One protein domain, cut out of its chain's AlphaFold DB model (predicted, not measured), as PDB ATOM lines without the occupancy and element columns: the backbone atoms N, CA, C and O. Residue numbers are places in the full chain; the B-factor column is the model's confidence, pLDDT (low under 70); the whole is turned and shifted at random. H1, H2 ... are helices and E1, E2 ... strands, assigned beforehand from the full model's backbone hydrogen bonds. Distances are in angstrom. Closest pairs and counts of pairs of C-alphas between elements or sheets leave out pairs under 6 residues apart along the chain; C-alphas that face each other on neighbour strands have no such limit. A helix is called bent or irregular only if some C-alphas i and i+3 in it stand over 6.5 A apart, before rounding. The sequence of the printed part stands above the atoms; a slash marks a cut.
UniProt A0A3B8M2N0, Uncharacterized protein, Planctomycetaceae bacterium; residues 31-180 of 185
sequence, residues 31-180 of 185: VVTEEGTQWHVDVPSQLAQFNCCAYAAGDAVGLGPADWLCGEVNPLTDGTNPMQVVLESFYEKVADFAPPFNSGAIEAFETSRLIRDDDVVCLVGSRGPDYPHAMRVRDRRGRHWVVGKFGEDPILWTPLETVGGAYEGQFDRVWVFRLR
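AT A GLANCE: This is residues 31 to 180 of the 185 residues of an uncharacterized protein of Planctomycetaceae bacterium (UniProt A0A3B8M2N0). Look for one strongly twisted sheet of six strands set between helices: H2 and H3 pack on one of its faces, H4 and H5 on the other, and the sheet curls round H4. Small H1 lies at the outside of the model, away from the sheet, and the long link of residues 62 to 81 loops out between H2 and H3. The printed part has 150 residues with five named helices and six named strands, in the order H1 H2 H3 E1 H4 E2 E3 E4 E5 H5 E6, and its class is mixed, helices and strands. The sheet has the order E1 E6 E2 E3 E4 E5 and is antiparallel throughout. The whole is compact and rounded, with a radius of gyration of the C-alphas of 14.5 A and spans of 38 by 37 by 29 A.

IN THESE COORDINATES: Begin with the sheet and find C-alpha 91 at (124.589, 173.640, 125.489); from there E1, residues 91 to 97, runs 17.2 A. Its neighbour E6, residues 173 to 179, covers 19.5 A and ends at C-alpha 179, (124.789, 171.374, 129.192). Next come E2, residues 120 to 124, and E3, residues 133 to 140, the longest strand at 21.1 A. E4, residues 143 to 149, measures 19.8 A, and E5, residues 155 to 158, is an edge strand of the sheet, as is E1, from which it is apart. Among the helices, H2, residues 52 to 61, begins at C-alpha 52, (124.093, 158.464, 118.485), and is 15.0 A long; it is irregular, with C-alphas 56 and 59 at 7.9 A. H3 holds residues 82 to 90 and is 12.3 A long, H4 holds residues 103 to 110, H5 residues 160 to 166 and H1 residues 44 to 48.

HOW THE PARTS SIT: Start at the inner strands E6 and E2, which are antiparallel at 152 degrees, with N 120 and O 177 at 2.8 A. On the other side of E6 is E1, antiparallel at 151 degrees, where N 92 and O 178 are 2.8 A apart. E1, H4 and E2 form a split strand-helix-strand unit, two strands running the same way with E6 between them, and its crossover is right-handed. E2 E3 E4 E5 form a meander, each strand the antiparallel neighbour of the one before, and each step is a hairpin: look at N 121 and O 135, 2.8 A, N 136 and O 147, 2.8 A, and N 156 and O 148, 2.9 A. The pairing of E3 is staggered, with E2 over residues 133 to 136 and with E4 over 136 to 140. Helices on both faces make three layers. H2 is on the sheet, and its C-alpha of Ala 56 is 4.9 A from that of Met 135 in E3, their closest pair. H3, on the same face, has a height over the sheet of 9.2 A and touches H2 at a steep tilt of 43 degrees, the same way, closest at the C-alphas of Ala 60 and Phe 90, 6.7 A. On the opposite face H4 and H5 only just touch, with 3 pairs of C-alphas within 8 A, closest at Ile 106 and Glu 161, 6.3 A. H1 is not on the sheet and is apart from H2. In H3, H4 and H5 every O i to N i+4 pair is within hydrogen-bond range; H2 has 3 of 6, and H1 has 0 of 1 with 1 of 2 O i to N i+3 pairs.

THE WHOLE: The two C-alphas farthest apart are those of Asp 78 and Arg 141, at 44.0 A. The printed part has no cut, and the link from H2 to H3, 20 residues, is long. The mean pLDDT of the printed part is 87.8, and residues 99 to 100 and 126 to 129 are under 70.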
ATOM      1  N   VAL A  31     130.391 147.125 126.810       81.88
ATOM      2  CA  VAL A  31     128.995 147.573 126.806       81.88
ATOM      3  C   VAL A  31     128.696 148.409 128.042       81.88
ATOM      4  O   VAL A  31     128.990 148.021 129.172       81.88
ATOM      5  N   VAL A  32     128.063 149.557 127.825       82.69
ATOM      6  CA  VAL A  32     127.583 150.429 128.893       82.69
ATOM      7  C   VAL A  32     126.185 149.996 129.289       82.69
ATOM      8  O   VAL A  32     125.222 150.176 128.542       82.69
ATOM      9  N   THR A  33     126.066 149.447 130.493       78.38
ATOM     10  CA  THR A  33     124.766 149.221 131.113       78.38
ATOM     11  C   THR A  33     124.282 150.553 131.686       78.38
ATOM     12  O   THR A  33     124.678 150.989 132.762       78.38
ATOM     13  N   GLU A  34     123.422 151.246 130.941       84.88
ATOM     14  CA  GLU A  34     122.757 152.501 131.339       84.88
ATOM     15  C   GLU A  34     121.706 152.278 132.460       84.88
ATOM     16  O   GLU A  34     120.642 152.890 132.486       84.88
ATOM     17  N   GLU A  35     121.957 151.339 133.381       83.31
ATOM     18  CA  GLU A  35     121.054 151.005 134.485       83.31
ATOM     19  C   GLU A  35     120.753 152.230 135.354       83.31
ATOM     20  O   GLU A  35     121.643 152.939 135.823       83.31
ATOM     21  N   GLY A  36     119.463 152.467 135.595       82.62
ATOM     22  CA  GLY A  36     119.002 153.609 136.382       82.62
ATOM     23  C   GLY A  36     119.001 154.943 135.633       82.62
ATOM     24  O   GLY A  36     118.607 155.948 136.230       82.62
ATOM     25  N   THR A  37     119.378 154.974 134.350       86.81
ATOM     26  CA  THR A  37     119.200 156.142 133.475       86.81
ATOM     27  C   THR A  37     118.028 155.920 132.520       86.81
ATOM     28  O   THR A  37     117.519 154.807 132.370       86.81
ATOM     29  N   GLN A  38     117.568 156.987 131.863       87.06
ATOM     30  CA  GLN A  38     116.527 156.850 130.845       87.06
ATOM     31  C   GLN A  38     117.010 156.121 129.589       87.06
ATOM     32  O   GLN A  38     116.171 155.700 128.806       87.06
ATOM     33  N   TRP A  39     118.327 155.955 129.406       89.44
ATOM     34  CA  TRP A  39     118.916 155.244 128.270       89.44
ATOM     35  C   TRP A  39     119.056 153.744 128.481       89.44
ATOM     36  O   TRP A  39     119.608 153.062 127.618       89.44
ATOM     37  N   HIS A  40     118.568 153.225 129.609       88.38
ATOM     38  CA  HIS A  40     118.562 151.796 129.850       88.38
ATOM     39  C   HIS A  40     117.830 151.055 128.724       88.38
ATOM     40  O   HIS A  40     116.733 151.433 128.309       88.38
ATOM     41  N   VAL A  41     118.459 149.987 128.240       81.25
ATOM     42  CA  VAL A  41     117.923 149.112 127.202       81.25
ATOM     43  C   VAL A  41     117.513 147.805 127.866       81.25
ATOM     44  O   VAL A  41     118.367 147.037 128.300       81.25
ATOM     45  N   ASP A  42     116.207 147.556 127.924       79.56
ATOM     46  CA  ASP A  42     115.627 146.333 128.484       79.56
ATOM     47  C   ASP A  42     115.705 145.163 127.491       79.56
ATOM     48  O   ASP A  42     115.825 144.001 127.883       79.56
ATOM     49  N   VAL A  43     115.576 145.459 126.189       77.88
ATOM     50  CA  VAL A  43     115.575 144.459 125.113       77.88
ATOM     51  C   VAL A  43     116.375 144.931 123.894       77.88
ATOM     52  O   VAL A  43     116.274 146.100 123.513       77.88
ATOM     53  N   PRO A  44     117.095 144.032 123.190       75.44
ATOM     54  CA  PRO A  44     117.965 144.411 122.070       75.44
ATOM     55  C   PRO A  44     117.271 145.219 120.962       75.44
ATOM     56  O   PRO A  44     117.884 146.083 120.345       75.44
ATOM     57  N   SER A  45     115.975 144.994 120.722       75.75
ATOM     58  CA  SER A  45     115.219 145.701 119.678       75.75
ATOM     59  C   SER A  45     115.073 147.212 119.913       75.75
ATOM     60  O   SER A  45     114.769 147.936 118.964       75.75
ATOM     61  N   GLN A  46     115.298 147.707 121.135       81.00
ATOM     62  CA  GLN A  46     115.337 149.146 121.421       81.00
ATOM     63  C   GLN A  46     116.595 149.810 120.845       81.00
ATOM     64  O   GLN A  46     116.550 150.983 120.489       81.00
ATOM     65  N   LEU A  47     117.692 149.068 120.653       79.94
ATOM     66  CA  LEU A  47     118.921 149.613 120.065       79.94
ATOM     67  C   LEU A  47     118.719 150.103 118.628       79.94
ATOM     68  O   LEU A  47     119.452 150.973 118.183       79.94
ATOM     69  N   ALA A  48     117.726 149.608 117.895       80.69
ATOM     70  CA  ALA A  48     117.438 150.099 116.547       80.69
ATOM     71  C   ALA A  48     116.581 151.386 116.528       80.69
ATOM     72  O   ALA A  48     116.326 151.930 115.455       80.69
ATOM     73  N   GLN A  49     116.090 151.859 117.682       85.06
ATOM     74  CA  GLN A  49     115.070 152.919 117.754       85.06
ATOM     75  C   GLN A  49     115.646 154.323 117.942       85.06
ATOM     76  O   GLN A  49     115.035 155.294 117.502       85.06
ATOM     77  N   PHE A  50     116.829 154.430 118.544       89.94
ATOM     78  CA  PHE A  50     117.515 155.695 118.772       89.94
ATOM     79  C   PHE A  50     118.891 155.698 118.114       89.94
ATOM     80  O   PHE A  50     119.466 154.652 117.824       89.94
ATOM     81  N   ASN A  51     119.440 156.884 117.876       92.06
ATOM     82  CA  ASN A  51     120.754 157.049 117.265       92.06
ATOM     83  C   ASN A  51     121.759 157.711 118.213       92.06
ATOM     84  O   ASN A  51     121.425 158.139 119.317       92.06
ATOM     85  N   CYS A  52     123.004 157.825 117.749       94.75
ATOM     86  CA  CYS A  52     124.093 158.464 118.485       94.75
ATOM     87  C   CYS A  52     123.765 159.895 118.945       94.75
ATOM     88  O   CYS A  52     124.042 160.245 120.086       94.75
ATOM     89  N   CYS A  53     123.114 160.706 118.103       95.38
ATOM     90  CA  CYS A  53     122.734 162.076 118.454       95.38
ATOM     91  C   CYS A  53     121.656 162.120 119.543       95.38
ATOM     92  O   CYS A  53     121.771 162.921 120.471       95.38
ATOM     93  N   ALA A  54     120.637 161.255 119.454       95.38
ATOM     94  CA  ALA A  54     119.603 161.148 120.477       95.38
ATOM     95  C   ALA A  54     120.234 160.762 121.815       95.38
ATOM     96  O   ALA A  54     120.056 161.488 122.787       95.38
ATOM     97  N   TYR A  55     121.058 159.710 121.831       95.88
ATOM     98  CA  TYR A  55     121.783 159.292 123.030       95.88
ATOM     99  C   TYR A  55     122.665 160.408 123.601       95.88
ATOM    100  O   TYR A  55     122.672 160.646 124.806       95.88
ATOM    101  N   ALA A  56     123.404 161.122 122.751       96.69
ATOM    102  CA  ALA A  56     124.362 162.122 123.204       96.69
ATOM    103  C   ALA A  56     123.692 163.350 123.836       96.69
ATOM    104  O   ALA A  56     124.126 163.776 124.899       96.69
ATOM    105  N   ALA A  57     122.649 163.914 123.215       96.50
ATOM    106  CA  ALA A  57     122.110 165.220 123.621       96.50
ATOM    107  C   ALA A  57     120.593 165.266 123.859       96.50
ATOM    108  O   ALA A  57     120.080 166.305 124.292       96.50
ATOM    109  N   GLY A  58     119.873 164.177 123.581       94.44
ATOM    110  CA  GLY A  58     118.412 164.113 123.609       94.44
ATOM    111  C   GLY A  58     117.789 164.392 124.978       94.44
ATOM    112  O   GLY A  58     116.693 164.948 125.041       94.44
ATOM    113  N   ASP A  59     118.508 164.117 126.066       92.31
ATOM    114  CA  ASP A  59     118.036 164.330 127.445       92.31
ATOM    115  C   ASP A  59     117.636 165.772 127.706       92.31
ATOM    116  O   ASP A  59     116.635 166.038 128.371       92.31
ATOM    117  N   ALA A  60     118.385 166.710 127.124       92.56
ATOM    118  CA  ALA A  60     118.142 168.138 127.288       92.56
ATOM    119  C   ALA A  60     116.760 168.572 126.781       92.56
ATOM    120  O   ALA A  60     116.254 169.619 127.183       92.56
ATOM    121  N   VAL A  61     116.152 167.773 125.902       93.38
ATOM    122  CA  VAL A  61     114.834 168.018 125.310       93.38
ATOM    123  C   VAL A  61     113.841 166.884 125.591       93.38
ATOM    124  O   VAL A  61     112.768 166.854 124.992       93.38
ATOM    125  N   GLY A  62     114.159 165.991 126.533       91.62
ATOM    126  CA  GLY A  62     113.269 164.917 126.978       91.62
ATOM    127  C   GLY A  62     113.100 163.762 125.988       91.62
ATOM    128  O   GLY A  62     112.085 163.074 126.058       91.62
ATOM    129  N   LEU A  63     114.052 163.565 125.070       92.31
ATOM    130  CA  LEU A  63     114.106 162.361 124.234       92.31
ATOM    131  C   LEU A  63     114.678 161.186 125.033       92.31
ATOM    132  O   LEU A  63     115.494 161.387 125.935       92.31
ATOM    133  N   GLY A  64     114.284 159.970 124.663       89.00
ATOM    134  CA  GLY A  64     114.799 158.730 125.238       89.00
ATOM    135  C   GLY A  64     115.047 157.626 124.198       89.00
ATOM    136  O   GLY A  64     115.117 157.896 122.998       89.00
ATOM    137  N   PRO A  65     115.149 156.355 124.630       85.81
ATOM    138  CA  PRO A  65     115.492 155.205 123.780       85.81
ATOM    139  C   PRO A  65     114.508 154.873 122.658       85.81
ATOM    140  O   PRO A  65     114.790 153.996 121.852       85.81
ATOM    141  N   ALA A  66     113.348 155.523 122.615       87.44
ATOM    142  CA  ALA A  66     112.361 155.353 121.551       87.44
ATOM    143  C   ALA A  66     112.410 156.489 120.513       87.44
ATOM    144  O   ALA A  66     111.606 156.501 119.581       87.44
ATOM    145  N   ASP A  67     113.323 157.447 120.684       90.12
ATOM    146  CA  ASP A  67     113.362 158.686 119.924       90.12
ATOM    147  C   ASP A  67     114.621 158.817 119.066       90.12
ATOM    148  O   ASP A  67     115.704 158.328 119.389       90.12
ATOM    149  N   TRP A  68     114.490 159.578 117.981       91.75
ATOM    150  CA  TRP A  68     115.568 159.836 117.036       91.75
ATOM    151  C   TRP A  68     115.861 161.332 116.928       91.75
ATOM    152  O   TRP A  68     114.945 162.141 116.771       91.75
ATOM    153  N   LEU A  69     117.144 161.707 116.922       92.94
ATOM    154  CA  LEU A  69     117.584 163.087 116.712       92.94
ATOM    155  C   LEU A  69     118.444 163.169 115.452       92.94
ATOM    156  O   LEU A  69     119.525 162.592 115.383       92.94
ATOM    157  N   CYS A  70     117.969 163.870 114.424       91.25
ATOM    158  CA  CYS A  70     118.706 163.988 113.165       91.25
ATOM    159  C   CYS A  70     119.982 164.821 113.359       91.25
ATOM    160  O   CYS A  70     119.900 165.979 113.766       91.25
ATOM    161  N   GLY A  71     121.133 164.225 113.039       87.69
ATOM    162  CA  GLY A  71     122.446 164.878 113.029       87.69
ATOM    163  C   GLY A  71     122.799 165.538 111.695       87.69
ATOM    164  O   GLY A  71     123.907 166.043 111.550       87.69
ATOM    165  N   GLU A  72     121.875 165.559 110.736       88.81
ATOM    166  CA  GLU A  72     122.047 166.135 109.398       88.81
ATOM    167  C   GLU A  72     121.022 167.245 109.145       88.81
ATOM    168  O   GLU A  72     119.936 167.268 109.744       88.81
ATOM    169  N   VAL A  73     121.348 168.136 108.208       85.56
ATOM    170  CA  VAL A  73     120.401 169.122 107.673       85.56
ATOM    171  C   VAL A  73     119.146 168.431 107.134       85.56
ATOM    172  O   VAL A  73     119.216 167.576 106.251       85.56
ATOM    173  N   ASN A  74     117.977 168.851 107.620       80.94
ATOM    174  CA  ASN A  74     116.707 168.239 107.254       80.94
ATOM    175  C   ASN A  74     115.826 169.212 106.437       80.94
ATOM    176  O   ASN A  74     115.431 170.271 106.928       80.94
ATOM    177  N   PRO A  75     115.449 168.865 105.189       82.75
ATOM    178  CA  PRO A  75     114.539 169.685 104.385       82.75
ATOM    179  C   PRO A  75     113.162 169.903 105.029       82.75
ATOM    180  O   PRO A  75     112.519 170.918 104.773       82.75
ATOM    181  N   LEU A  76     112.704 168.972 105.872       83.94
ATOM    182  CA  LEU A  76     111.429 169.075 106.589       83.94
ATOM    183  C   LEU A  76     111.468 170.102 107.728       83.94
ATOM    184  O   LEU A  76     110.414 170.513 108.207       83.94
ATOM    185  N   THR A  77     112.661 170.526 108.148       81.81
ATOM    186  CA  THR A  77     112.874 171.558 109.171       81.81
ATOM    187  C   THR A  77     113.401 172.853 108.552       81.81
ATOM    188  O   THR A  77     114.182 173.569 109.174       81.81
ATOM    189  N   ASP A  78     112.998 173.149 107.311       83.94
ATOM    190  CA  ASP A  78     113.426 174.337 106.557       83.94
ATOM    191  C   ASP A  78     114.956 174.431 106.396       83.94
ATOM    192  O   ASP A  78     115.565 175.493 106.495       83.94
ATOM    193  N   GLY A  79     115.610 173.279 106.198       82.81
ATOM    194  CA  GLY A  79     117.059 173.213 106.003       82.81
ATOM    195  C   GLY A  79     117.875 173.466 107.273       82.81
ATOM    196  O   GLY A  79     119.058 173.790 107.184       82.81
ATOM    197  N   THR A  80     117.272 173.315 108.453       86.38
ATOM    198  CA  THR A  80     117.993 173.357 109.734       86.38
ATOM    199  C   THR A  80     118.490 171.969 110.138       86.38
ATOM    200  O   THR A  80     117.919 170.955 109.736       86.38
ATOM    201  N   ASN A  81     119.551 171.910 110.945       91.81
ATOM    202  CA  ASN A  81     119.992 170.672 111.582       91.81
ATOM    203  C   ASN A  81     119.385 170.576 113.000       91.81
ATOM    204  O   ASN A  81     119.730 171.397 113.854       91.81
ATOM    205  N   PRO A  82     118.501 169.600 113.287       93.56
ATOM    206  CA  PRO A  82     117.878 169.467 114.605       93.56
ATOM    207  C   PRO A  82     118.875 169.313 115.761       93.56
ATOM    208  O   PRO A  82     118.683 169.929 116.809       93.56
ATOM    209  N   MET A  83     119.958 168.552 115.574       95.00
ATOM    210  CA  MET A  83     121.024 168.428 116.573       95.00
ATOM    211  C   MET A  83     121.687 169.782 116.851       95.00
ATOM    212  O   MET A  83     121.887 170.142 118.011       95.00
ATOM    213  N   GLN A  84     121.961 170.577 115.810       94.19
ATOM    214  CA  GLN A  84     122.513 171.925 115.987       94.19
ATOM    215  C   GLN A  84     121.592 172.803 116.838       94.19
ATOM    216  O   GLN A  84     122.059 173.477 117.753       94.19
ATOM    217  N   VAL A  85     120.283 172.770 116.567       93.81
ATOM    218  CA  VAL A  85     119.293 173.554 117.320       93.81
ATOM    219  C   VAL A  85     119.310 173.175 118.801       93.81
ATOM    220  O   VAL A  85     119.296 174.065 119.656       93.81
ATOM    221  N   VAL A  86     119.382 171.878 119.119       95.62
ATOM    222  CA  VAL A  86     119.499 171.395 120.506       95.62
ATOM    223  C   VAL A  86     120.785 171.917 121.153       95.62
ATOM    224  O   VAL A  86     120.731 172.514 122.232       95.62
ATOM    225  N   LEU A  87     121.930 171.763 120.484       95.94
ATOM    226  CA  LEU A  87     123.226 172.215 120.995       95.94
ATOM    227  C   LEU A  87     123.254 173.729 121.252       95.94
ATOM    228  O   LEU A  87     123.666 174.164 122.323       95.94
ATOM    229  N   GLU A  88     122.771 174.547 120.318       94.62
ATOM    230  CA  GLU A  88     122.774 176.011 120.457       94.62
ATOM    231  C   GLU A  88     121.816 176.512 121.549       94.62
ATOM    232  O   GLU A  88     122.104 177.507 122.233       94.62
ATOM    233  N   SER A  89     120.695 175.808 121.733       95.69
ATOM    234  CA  SER A  89     119.653 176.172 122.695       95.69
ATOM    235  C   SER A  89     120.033 175.823 124.132       95.69
ATOM    236  O   SER A  89     119.820 176.636 125.035       95.69
ATOM    237  N   PHE A  90     120.609 174.636 124.349       97.06
ATOM    238  CA  PHE A  90     120.781 174.068 125.692       97.06
ATOM    239  C   PHE A  90     122.237 173.916 126.125       97.06
ATOM    240  O   PHE A  90     122.499 173.850 127.324       97.06
ATOM    241  N   TYR A  91     123.188 173.912 125.193       97.06
ATOM    242  CA  TYR A  91     124.589 173.640 125.489       97.06
ATOM    243  C   TYR A  91     125.483 174.854 125.209       97.06
ATOM    244  O   TYR A  91     125.138 175.796 124.490       97.06
ATOM    245  N   GLU A  92     126.663 174.870 125.811       96.69
ATOM    246  CA  GLU A  92     127.756 175.778 125.466       96.69
ATOM    247  C   GLU A  92     128.950 174.984 124.938       96.69
ATOM    248  O   GLU A  92     129.266 173.915 125.453       96.69
ATOM    249  N   LYS A  93     129.631 175.489 123.903       96.12
ATOM    250  CA  LYS A  93     130.859 174.855 123.410       96.12
ATOM    251  C   LYS A  93     132.007 175.163 124.374       96.12
ATOM    252  O   LYS A  93     132.365 176.328 124.531       96.12
ATOM    253  N   VAL A  94     132.599 174.132 124.972       97.06
ATOM    254  CA  VAL A  94     133.662 174.255 125.989       97.06
ATOM    255  C   VAL A  94     135.053 173.918 125.460       97.06
ATOM    256  O   VAL A  94     136.043 174.431 125.978       97.06
ATOM    257  N   ALA A  95     135.146 173.091 124.417       94.94
ATOM    258  CA  ALA A  95     136.410 172.773 123.765       94.94
ATOM    259  C   ALA A  95     136.228 172.529 122.262       94.94
ATOM    260  O   ALA A  95     135.131 172.253 121.771       94.94
ATOM    261  N   ASP A  96     137.327 172.673 121.530       93.06
ATOM    262  CA  ASP A  96     137.382 172.535 120.081       93.06
ATOM    263  C   ASP A  96     138.770 172.022 119.687       93.06
ATOM    264  O   ASP A  96     139.776 172.700 119.915       93.06
ATOM    265  N   PHE A  97     138.814 170.819 119.122       89.56
ATOM    266  CA  PHE A  97     140.036 170.159 118.687       89.56
ATOM    267  C   PHE A  97     140.082 170.131 117.161       89.56
ATOM    268  O   PHE A  97     139.124 169.735 116.490       89.56
ATOM    269  N   ALA A  98     141.209 170.585 116.619       82.00
ATOM    270  CA  ALA A  98     141.466 170.670 115.190       82.00
ATOM    271  C   ALA A  98     142.429 169.553 114.741       82.00
ATOM    272  O   ALA A  98     143.186 169.038 115.567       82.00
ATOM    273  N   PRO A  99     142.444 169.200 113.444       68.81
ATOM    274  CA  PRO A  99     143.339 168.186 112.924       68.81
ATOM    275  C   PRO A  99     144.795 168.699 112.906       68.81
ATOM    276  O   PRO A  99     145.027 169.914 112.947       68.81
ATOM    277  N   PRO A 100     145.791 167.801 112.785       68.44
ATOM    278  CA  PRO A 100     145.648 166.358 112.565       68.44
ATOM    279  C   PRO A 100     145.228 165.609 113.836       68.44
ATOM    280  O   PRO A 100     145.836 165.801 114.884       68.44
ATOM    281  N   PHE A 101     144.242 164.710 113.726       71.44
ATOM    282  CA  PHE A 101     143.833 163.786 114.799       71.44
ATOM    283  C   PHE A 101     144.851 162.650 114.973       71.44
ATOM    284  O   PHE A 101     144.535 161.471 114.889       71.44
ATOM    285  N   ASN A 102     146.113 163.032 115.144       73.25
ATOM    286  CA  ASN A 102     147.200 162.136 115.498       73.25
ATOM    287  C   ASN A 102     147.179 161.851 117.008       73.25
ATOM    288  O   ASN A 102     146.418 162.463 117.759       73.25
ATOM    289  N   SER A 103     148.078 160.981 117.468       74.94
ATOM    290  CA  SER A 103     148.160 160.582 118.878       74.94
ATOM    291  C   SER A 103     148.281 161.768 119.852       74.94
ATOM    292  O   SER A 103     147.778 161.690 120.965       74.94
ATOM    293  N   GLY A 104     148.876 162.896 119.437       79.62
ATOM    294  CA  GLY A 104     148.978 164.094 120.276       79.62
ATOM    295  C   GLY A 104     147.654 164.849 120.445       79.62
ATOM    296  O   GLY A 104     147.377 165.369 121.524       79.62
ATOM    297  N   ALA A 105     146.813 164.900 119.409       81.88
ATOM    298  CA  ALA A 105     145.474 165.484 119.516       81.88
ATOM    299  C   ALA A 105     144.546 164.619 120.385       81.88
ATOM    300  O   ALA A 105     143.749 165.159 121.152       81.88
ATOM    301  N   ILE A 106     144.693 163.292 120.302       84.31
ATOM    302  CA  ILE A 106     143.981 162.343 121.166       84.31
ATOM    303  C   ILE A 106     144.413 162.515 122.626       84.31
ATOM    304  O   ILE A 106     143.560 162.718 123.485       84.31
ATOM    305  N   GLU A 107     145.718 162.554 122.908       87.06
ATOM    306  CA  GLU A 107     146.224 162.774 124.270       87.06
ATOM    307  C   GLU A 107     145.734 164.114 124.850       87.06
ATOM    308  O   GLU A 107     145.353 164.200 126.022       87.06
ATOM    309  N   ALA A 108     145.691 165.164 124.021       89.44
ATOM    310  CA  ALA A 108     145.164 166.465 124.418       89.44
ATOM    311  C   ALA A 108     143.676 166.413 124.789       89.44
ATOM    312  O   ALA A 108     143.269 167.123 125.706       89.44
ATOM    313  N   PHE A 109     142.872 165.587 124.110       92.56
ATOM    314  CA  PHE A 109     141.481 165.339 124.487       92.56
ATOM    315  C   PHE A 109     141.399 164.571 125.810       92.56
ATOM    316  O   PHE A 109     140.779 165.053 126.753       92.56
ATOM    317  N   GLU A 110     142.074 163.426 125.914       90.81
ATOM    318  CA  GLU A 110     141.966 162.497 127.050       90.81
ATOM    319  C   GLU A 110     142.432 163.087 128.386       90.81
ATOM    320  O   GLU A 110     142.042 162.599 129.446       90.81
ATOM    321  N   THR A 111     143.280 164.117 128.342       91.75
ATOM    322  CA  THR A 111     143.863 164.777 129.523       91.75
ATOM    323  C   THR A 111     143.374 166.217 129.723       91.75
ATOM    324  O   THR A 111     143.851 166.930 130.617       91.75
ATOM    325  N   SER A 112     142.431 166.677 128.893       93.94
ATOM    326  CA  SER A 112     141.965 168.063 128.888       93.94
ATOM    327  C   SER A 112     141.250 168.447 130.178       93.94
ATOM    328  O   SER A 112     140.158 167.989 130.469       93.94
ATOM    329  N   ARG A 113     141.765 169.451 130.893       93.81
ATOM    330  CA  ARG A 113     141.070 170.017 132.068       93.81
ATOM    331  C   ARG A 113     139.825 170.846 131.732       93.81
ATOM    332  O   ARG A 113     139.155 171.327 132.644       93.81
ATOM    333  N   LEU A 114     139.571 171.107 130.447       94.25
ATOM    334  CA  LEU A 114     138.393 171.858 130.000       94.25
ATOM    335  C   LEU A 114     137.150 170.970 129.927       94.25
ATOM    336  O   LEU A 114     136.034 171.473 130.079       94.25
ATOM    337  N   ILE A 115     137.363 169.677 129.694       95.25
ATOM    338  CA  ILE A 115     136.332 168.663 129.522       95.25
ATOM    339  C   ILE A 115     135.918 168.126 130.896       95.25
ATOM    340  O   ILE A 115     136.701 168.132 131.849       95.25
ATOM    341  N   ARG A 116     134.656 167.722 131.015       95.50
ATOM    342  CA  ARG A 116     134.087 167.067 132.192       95.50
ATOM    343  C   ARG A 116     133.296 165.835 131.776       95.50
ATOM    344  O   ARG A 116     132.864 165.724 130.630       95.50
ATOM    345  N   ASP A 117     133.091 164.954 132.746       94.88
ATOM    346  CA  ASP A 117     132.137 163.857 132.647       94.88
ATOM    347  C   ASP A 117     130.764 164.368 132.173       94.88
ATOM    348  O   ASP A 117     130.308 165.431 132.604       94.88
ATOM    349  N   ASP A 118     130.144 163.623 131.258       94.88
ATOM    350  CA  ASP A 118     128.855 163.922 130.612       94.88
ATOM    351  C   ASP A 118     128.824 165.109 129.641       94.88
ATOM    352  O   ASP A 118     127.777 165.396 129.064       94.88
ATOM    353  N   ASP A 119     129.967 165.737 129.344       97.81
ATOM    354  CA  ASP A 119     130.048 166.633 128.188       97.81
ATOM    355  C   ASP A 119     129.723 165.872 126.884       97.81
ATOM    356  O   ASP A 119     130.096 164.714 126.695       97.81
ATOM    357  N   VAL A 120     129.063 166.535 125.937       97.81
ATOM    358  CA  VAL A 120     128.729 165.987 124.618       97.81
ATOM    359  C   VAL A 120     129.880 166.215 123.650       97.81
ATOM    360  O   VAL A 120     130.315 167.346 123.441       97.81
ATOM    361  N   VAL A 121     130.350 165.148 123.011       96.81
ATOM    362  CA  VAL A 121     131.375 165.187 121.966       96.81
ATOM    363  C   VAL A 121     130.710 165.030 120.613       96.81
ATOM    364  O   VAL A 121     130.012 164.051 120.367       96.81
ATOM    365  N   CYS A 122     130.967 165.966 119.711       95.56
ATOM    366  CA  CYS A 122     130.470 165.945 118.346       95.56
ATOM    367  C   CYS A 122     131.640 165.886 117.367       95.56
ATOM    368  O   CYS A 122     132.522 166.750 117.398       95.56
ATOM    369  N   LEU A 123     131.611 164.912 116.458       92.88
ATOM    370  CA  LEU A 123     132.409 164.978 115.238       92.88
ATOM    371  C   LEU A 123     131.741 165.982 114.295       92.88
ATOM    372  O   LEU A 123     130.519 165.958 114.151       92.88
ATOM    373  N   VAL A 124     132.518 166.875 113.682       91.25
ATOM    374  CA  VAL A 124     131.993 167.965 112.844       91.25
ATOM    375  C   VAL A 124     132.765 168.046 111.534       91.25
ATOM    376  O   VAL A 124     133.999 168.033 111.526       91.25
ATOM    377  N   GLY A 125     132.029 168.104 110.423       82.38
ATOM    378  CA  GLY A 125     132.585 168.190 109.075       82.38
ATOM    379  C   GLY A 125     132.853 169.614 108.583       82.38
ATOM    380  O   GLY A 125     132.144 170.565 108.902       82.38
ATOM    381  N   SER A 126     133.831 169.732 107.682       67.06
ATOM    382  CA  SER A 126     134.278 170.996 107.070       67.06
ATOM    383  C   SER A 126     133.209 171.788 106.298       67.06
ATOM    384  O   SER A 126     133.427 172.955 105.967       67.06
ATOM    385  N   ARG A 127     132.081 171.164 105.933       65.75
ATOM    386  CA  ARG A 127     131.111 171.709 104.958       65.75
ATOM    387  C   ARG A 127     129.826 172.267 105.556       65.75
ATOM    388  O   ARG A 127     129.002 172.786 104.809       65.75
ATOM    389  N   GLY A 128     129.655 172.200 106.863       63.97
ATOM    390  CA  GLY A 128     128.426 172.631 107.510       63.97
ATOM    391  C   GLY A 128     128.220 171.870 108.807       63.97
ATOM    392  O   GLY A 128     129.006 170.973 109.112       63.97
ATOM    393  N   PRO A 129     127.198 172.230 109.589       68.94
ATOM    394  CA  PRO A 129     126.965 171.646 110.896       68.94
ATOM    395  C   PRO A 129     126.313 170.273 110.735       68.94
ATOM    396  O   PRO A 129     125.219 170.061 111.230       68.94
ATOM    397  N   ASP A 130     126.945 169.365 109.997       86.69
ATOM    398  CA  ASP A 130     126.594 167.954 109.995       86.69
ATOM    399  C   ASP A 130     127.397 167.275 111.101       86.69
ATOM    400  O   ASP A 130     128.610 167.479 111.241       86.69
ATOM    401  N   TYR A 131     126.690 166.477 111.888       91.25
ATOM    402  CA  TYR A 131     127.213 165.734 113.021       91.25
ATOM    403  C   TYR A 131     127.172 164.247 112.670       91.25
ATOM    404  O   TYR A 131     126.238 163.552 113.077       91.25
ATOM    405  N   PRO A 132     128.150 163.735 111.895       89.06
ATOM    406  CA  PRO A 132     128.183 162.326 111.499       89.06
ATOM    407  C   PRO A 132     128.198 161.378 112.703       89.06
ATOM    408  O   PRO A 132     127.773 160.226 112.592       89.06
ATOM    409  N   HIS A 133     128.670 161.857 113.856       93.31
ATOM    410  CA  HIS A 133     128.603 161.122 115.105       93.31
ATOM    411  C   HIS A 133     128.603 162.051 116.322       93.31
ATOM    412  O   HIS A 133     129.251 163.104 116.316       93.31
ATOM    413  N   ALA A 134     127.908 161.629 117.377       96.38
ATOM    414  CA  ALA A 134     127.894 162.300 118.667       96.38
ATOM    415  C   ALA A 134     127.922 161.279 119.810       96.38
ATOM    416  O   ALA A 134     127.352 160.196 119.707       96.38
ATOM    417  N   MET A 135     128.612 161.629 120.889       96.44
ATOM    418  CA  MET A 135     128.905 160.763 122.032       96.44
ATOM    419  C   MET A 135     128.890 161.593 123.315       96.44
ATOM    420  O   MET A 135     128.800 162.821 123.271       96.44
ATOM    421  N   ARG A 136     129.044 160.931 124.457       96.69
ATOM    422  CA  ARG A 136     129.266 161.569 125.755       96.69
ATOM    423  C   ARG A 136     130.672 161.298 126.247       96.69
ATOM    424  O   ARG A 136     131.227 160.234 125.988       96.69
ATOM    425  N   VAL A 137     131.236 162.237 126.988       96.81
ATOM    426  CA  VAL A 137     132.461 162.010 127.741       96.81
ATOM    427  C   VAL A 137     132.138 161.190 128.975       96.81
ATOM    428  O   VAL A 137     131.150 161.448 129.671       96.81
ATOM    429  N   ARG A 138     133.003 160.225 129.269       94.44
ATOM    430  CA  ARG A 138     133.022 159.553 130.560       94.44
ATOM    431  C   ARG A 138     134.434 159.438 131.102       94.44
ATOM    432  O   ARG A 138     135.366 159.099 130.370       94.44
ATOM    433  N   ASP A 139     134.584 159.678 132.395       90.56
ATOM    434  CA  ASP A 139     135.882 159.587 133.056       90.56
ATOM    435  C   ASP A 139     136.164 158.159 133.517       90.56
ATOM    436  O   ASP A 139     135.434 157.578 134.322       90.56
ATOM    437  N   ARG A 140     137.284 157.589 133.061       84.44
ATOM    438  CA  ARG A 140     137.720 156.255 133.487       84.44
ATOM    439  C   ARG A 140     139.223 156.218 133.694       84.44
ATOM    440  O   ARG A 140     140.010 156.558 132.815       84.44
ATOM    441  N   ARG A 141     139.631 155.795 134.898       84.56
ATOM    442  CA  ARG A 141     141.045 155.668 135.314       84.56
ATOM    443  C   ARG A 141     141.867 156.953 135.083       84.56
ATOM    444  O   ARG A 141     143.056 156.887 134.794       84.56
ATOM    445  N   GLY A 142     141.235 158.121 135.241       84.00
ATOM    446  CA  GLY A 142     141.889 159.429 135.124       84.00
ATOM    447  C   GLY A 142     142.107 159.929 133.692       84.00
ATOM    448  O   GLY A 142     142.901 160.847 133.508       84.00
ATOM    449  N   ARG A 143     141.432 159.335 132.700       87.62
ATOM    450  CA  ARG A 143     141.397 159.804 131.307       87.62
ATOM    451  C   ARG A 143     139.951 159.973 130.849       87.62
ATOM    452  O   ARG A 143     139.077 159.237 131.315       87.62
ATOM    453  N   HIS A 144     139.728 160.906 129.931       92.25
ATOM    454  CA  HIS A 144     138.451 161.055 129.241       92.25
ATOM    455  C   HIS A 144     138.310 159.984 128.160       92.25
ATOM    456  O   HIS A 144     139.166 159.858 127.286       92.25
ATOM    457  N   TRP A 145     137.213 159.242 128.223       92.31
ATOM    458  CA  TRP A 145     136.756 158.314 127.194       92.31
ATOM    459  C   TRP A 145     135.519 158.884 126.516       92.31
ATOM    460  O   TRP A 145     134.894 159.814 127.034       92.31
ATOM    461  N   VAL A 146     135.150 158.306 125.377       92.69
ATOM    462  CA  VAL A 146     133.827 158.531 124.804       92.69
ATOM    463  C   VAL A 146     132.952 157.307 125.021       92.69
ATOM    464  O   VAL A 146     133.405 156.166 124.951       92.69
ATOM    465  N   VAL A 147     131.688 157.568 125.317       93.62
ATOM    466  CA  VAL A 147     130.625 156.578 125.372       93.62
ATOM    467  C   VAL A 147     129.574 156.970 124.353       93.62
ATOM    468  O   VAL A 147     129.109 158.113 124.329       93.62
ATOM    469  N   GLY A 148     129.213 156.042 123.478       90.81
ATOM    470  CA  GLY A 148     128.301 156.346 122.389       90.81
ATOM    471  C   GLY A 148     127.724 155.120 121.719       90.81
ATOM    472  O   GLY A 148     128.125 153.986 121.973       90.81
ATOM    473  N   LYS A 149     126.746 155.382 120.858       89.25
ATOM    474  CA  LYS A 149     126.028 154.365 120.102       89.25
ATOM    475  C   LYS A 149     126.530 154.293 118.667       89.25
ATOM    476  O   LYS A 149     126.424 155.279 117.941       89.25
ATOM    477  N   PHE A 150     126.953 153.116 118.221       82.62
ATOM    478  CA  PHE A 150     127.521 152.909 116.888       82.62
ATOM    479  C   PHE A 150     126.533 152.165 115.983       82.62
ATOM    480  O   PHE A 150     126.400 150.952 116.037       82.62
ATOM    481  N   GLY A 151     125.781 152.894 115.154       77.81
ATOM    482  CA  GLY A 151     124.763 152.275 114.297       77.81
ATOM    483  C   GLY A 151     123.695 151.537 115.115       77.81
ATOM    484  O   GLY A 151     123.108 152.123 116.023       77.81
ATOM    485  N   GLU A 152     123.448 150.265 114.801       76.00
ATOM    486  CA  GLU A 152     122.504 149.401 115.530       76.00
ATOM    487  C   GLU A 152     123.129 148.722 116.763       76.00
ATOM    488  O   GLU A 152     122.401 148.111 117.542       76.00
ATOM    489  N   ASP A 153     124.431 148.904 117.008       77.06
ATOM    490  CA  ASP A 153     125.142 148.281 118.128       77.06
ATOM    491  C   ASP A 153     124.744 148.874 119.499       77.06
ATOM    492  O   ASP A 153     124.139 149.961 119.570       77.06
ATOM    493  N   PRO A 154     125.075 148.179 120.608       79.94
ATOM    494  CA  PRO A 154     124.950 148.712 121.961       79.94
ATOM    495  C   PRO A 154     125.686 150.041 122.170       79.94
ATOM    496  O   PRO A 154     126.463 150.511 121.335       79.94
ATOM    497  N   ILE A 155     125.439 150.659 123.323       88.44
ATOM    498  CA  ILE A 155     126.231 151.798 123.782       88.44
ATOM    499  C   ILE A 155     127.555 151.244 124.312       88.44
ATOM    500  O   ILE A 155     127.547 150.349 125.156       88.44
ATOM    501  N   LEU A 156     128.677 151.756 123.812       86.94
ATOM    502  CA  LEU A 156     130.009 151.223 124.101       86.94
ATOM    503  C   LEU A 156     130.919 152.291 124.702       86.94
ATOM    504  O   LEU A 156     130.837 153.462 124.326       86.94
ATOM    505  N   TRP A 157     131.822 151.865 125.586       86.12
ATOM    506  CA  TRP A 157     133.052 152.594 125.879       86.12
ATOM    507  C   TRP A 157     134.011 152.453 124.704       86.12
ATOM    508  O   TRP A 157     134.310 151.340 124.271       86.12
ATOM    509  N   THR A 158     134.521 153.574 124.206       83.12
ATOM    510  CA  THR A 158     135.442 153.574 123.067       83.12
ATOM    511  C   THR A 158     136.463 154.707 123.225       83.12
ATOM    512  O   THR A 158     136.108 155.808 123.658       83.12
ATOM    513  N   PRO A 159     137.750 154.499 122.908       82.88
ATOM    514  CA  PRO A 159     138.709 155.590 122.794       82.88
ATOM    515  C   PRO A 159     138.344 156.523 121.635       82.88
ATOM    516  O   PRO A 159     137.915 156.073 120.571       82.88
ATOM    517  N   LEU A 160     138.597 157.828 121.779       85.25
ATOM    518  CA  LEU A 160     138.350 158.773 120.681       85.25
ATOM    519  C   LEU A 160     139.185 158.441 119.427       85.25
ATOM    520  O   LEU A 160     138.749 158.723 118.315       85.25
ATOM    521  N   GLU A 161     140.355 157.817 119.591       83.00
ATOM    522  CA  GLU A 161     141.193 157.338 118.482       83.00
ATOM    523  C   GLU A 161     140.471 156.288 117.624       83.00
ATOM    524  O   GLU A 161     140.407 156.441 116.403       83.00
ATOM    525  N   THR A 162     139.864 155.277 118.256       82.62
ATOM    526  CA  THR A 162     139.084 154.232 117.575       82.62
ATOM    527  C   THR A 162     137.918 154.848 116.797       82.62
ATOM    528  O   THR A 162     137.723 154.548 115.615       82.62
ATOM    529  N   VAL A 163     137.190 155.786 117.413       84.12
ATOM    530  CA  VAL A 163     136.101 156.517 116.740       84.12
ATOM    531  C   VAL A 163     136.626 157.341 115.564       84.12
ATOM    532  O   VAL A 163     136.038 157.329 114.482       84.12
ATOM    533  N   GLY A 164     137.746 158.041 115.748       80.25
ATOM    534  CA  GLY A 164     138.359 158.852 114.702       80.25
ATOM    535  C   GLY A 164     138.738 158.033 113.468       80.25
ATOM    536  O   GLY A 164     138.492 158.483 112.349       80.25
ATOM    537  N   GLY A 165     139.254 156.815 113.665       80.75
ATOM    538  CA  GLY A 165     139.521 155.869 112.580       80.75
ATOM    539  C   GLY A 165     138.248 155.399 111.867       80.75
ATOM    540  O   GLY A 165     138.205 155.369 110.639       80.75
ATOM    541  N   ALA A 166     137.178 155.096 112.611       80.62
ATOM    542  CA  ALA A 166     135.909 154.634 112.036       80.62
ATOM    543  C   ALA A 166     135.197 155.697 111.174       80.62
ATOM    544  O   ALA A 166     134.496 155.362 110.217       80.62
ATOM    545  N   TYR A 167     135.392 156.979 111.495       81.38
ATOM    546  CA  TYR A 167     134.783 158.118 110.800       81.38
ATOM    547  C   TYR A 167     135.783 158.919 109.950       81.38
ATOM    548  O   TYR A 167     135.513 160.072 109.598       81.38
ATOM    549  N   GLU A 168     136.933 158.333 109.602       82.88
ATOM    550  CA  GLU A 168     137.987 159.014 108.846       82.88
ATOM    551  C   GLU A 168     137.434 159.688 107.572       82.88
ATOM    552  O   GLU A 168     136.684 159.106 106.786       82.88
ATOM    553  N   GLY A 169     137.778 160.967 107.382       83.38
ATOM    554  CA  GLY A 169     137.357 161.768 106.228       83.38
ATOM    555  C   GLY A 169     135.933 162.338 106.290       83.38
ATOM    556  O   GLY A 169     135.582 163.143 105.426       83.38
ATOM    557  N   GLN A 170     135.124 161.982 107.295       84.12
ATOM    558  CA  GLN A 170     133.764 162.522 107.476       84.12
ATOM    559  C   GLN A 170     133.721 163.759 108.381       84.12
ATOM    560  O   GLN A 170     132.762 164.527 108.343       84.12
ATOM    561  N   PHE A 171     134.770 163.979 109.172       87.81
ATOM    562  CA  PHE A 171     134.904 165.111 110.077       87.81
ATOM    563  C   PHE A 171     136.304 165.720 109.973       87.81
ATOM    564  O   PHE A 171     137.264 165.056 109.580       87.81
ATOM    565  N   ASP A 172     136.424 166.995 110.323       87.94
ATOM    566  CA  ASP A 172     137.708 167.685 110.456       87.94
ATOM    567  C   ASP A 172     137.833 168.436 111.785       87.94
ATOM    568  O   ASP A 172     138.895 168.975 112.079       87.94
ATOM    569  N   ARG A 173     136.790 168.446 112.620       90.31
ATOM    570  CA  ARG A 173     136.798 169.039 113.961       90.31
ATOM    571  C   ARG A 173     136.116 168.121 114.965       90.31
ATOM    572  O   ARG A 173     135.184 167.399 114.623       90.31
ATOM    573  N   VAL A 174     136.563 168.196 116.215       92.62
ATOM    574  CA  VAL A 174     135.855 167.626 117.365       92.62
ATOM    575  C   VAL A 174     135.449 168.774 118.271       92.62
ATOM    576  O   VAL A 174     136.298 169.507 118.781       92.62
ATOM    577  N   TRP A 175     134.147 168.953 118.449       94.75
ATOM    578  CA  TRP A 175     133.595 169.956 119.353       94.75
ATOM    579  C   TRP A 175     133.082 169.283 120.613       94.75
ATOM    580  O   TRP A 175     132.452 168.232 120.542       94.75
ATOM    581  N   VAL A 176     133.344 169.908 121.757       96.88
ATOM    582  CA  VAL A 176     132.847 169.444 123.050       96.88
ATOM    583  C   VAL A 176     131.897 170.486 123.609       96.88
ATOM    584  O   VAL A 176     132.217 171.678 123.647       96.88
ATOM    585  N   PHE A 177     130.734 170.026 124.038       97.56
ATOM    586  CA  PHE A 177     129.623 170.830 124.502       97.56
ATOM    587  C   PHE A 177     129.248 170.441 125.926       97.56
ATOM    588  O   PHE A 177     129.203 169.264 126.259       97.56
ATOM    589  N   ARG A 178     128.926 171.427 126.753       97.62
ATOM    590  CA  ARG A 178     128.435 171.218 128.115       97.62
ATOM    591  C   ARG A 178     127.009 171.712 128.235       97.62
ATOM    592  O   ARG A 178     126.702 172.797 127.739       97.62
ATOM    593  N   LEU A 179     126.149 170.938 128.891       96.38
ATOM    594  CA  LEU A 179     124.789 171.374 129.192       96.38
ATOM    595  C   LEU A 179     124.853 172.633 130.069       96.38
ATOM    596  O   LEU A 179     125.551 172.655 131.084       96.38
ATOM    597  N   ARG A 180     124.141 173.694 129.681       95.06
ATOM    598  CA  ARG A 180     124.076 174.912 130.493       95.06
ATOM    599  C   ARG A 180     123.279 174.617 131.757       95.06
ATOM    600  O   ARG A 180     122.185 174.058 131.686       95.06
TER     601      ARG A 180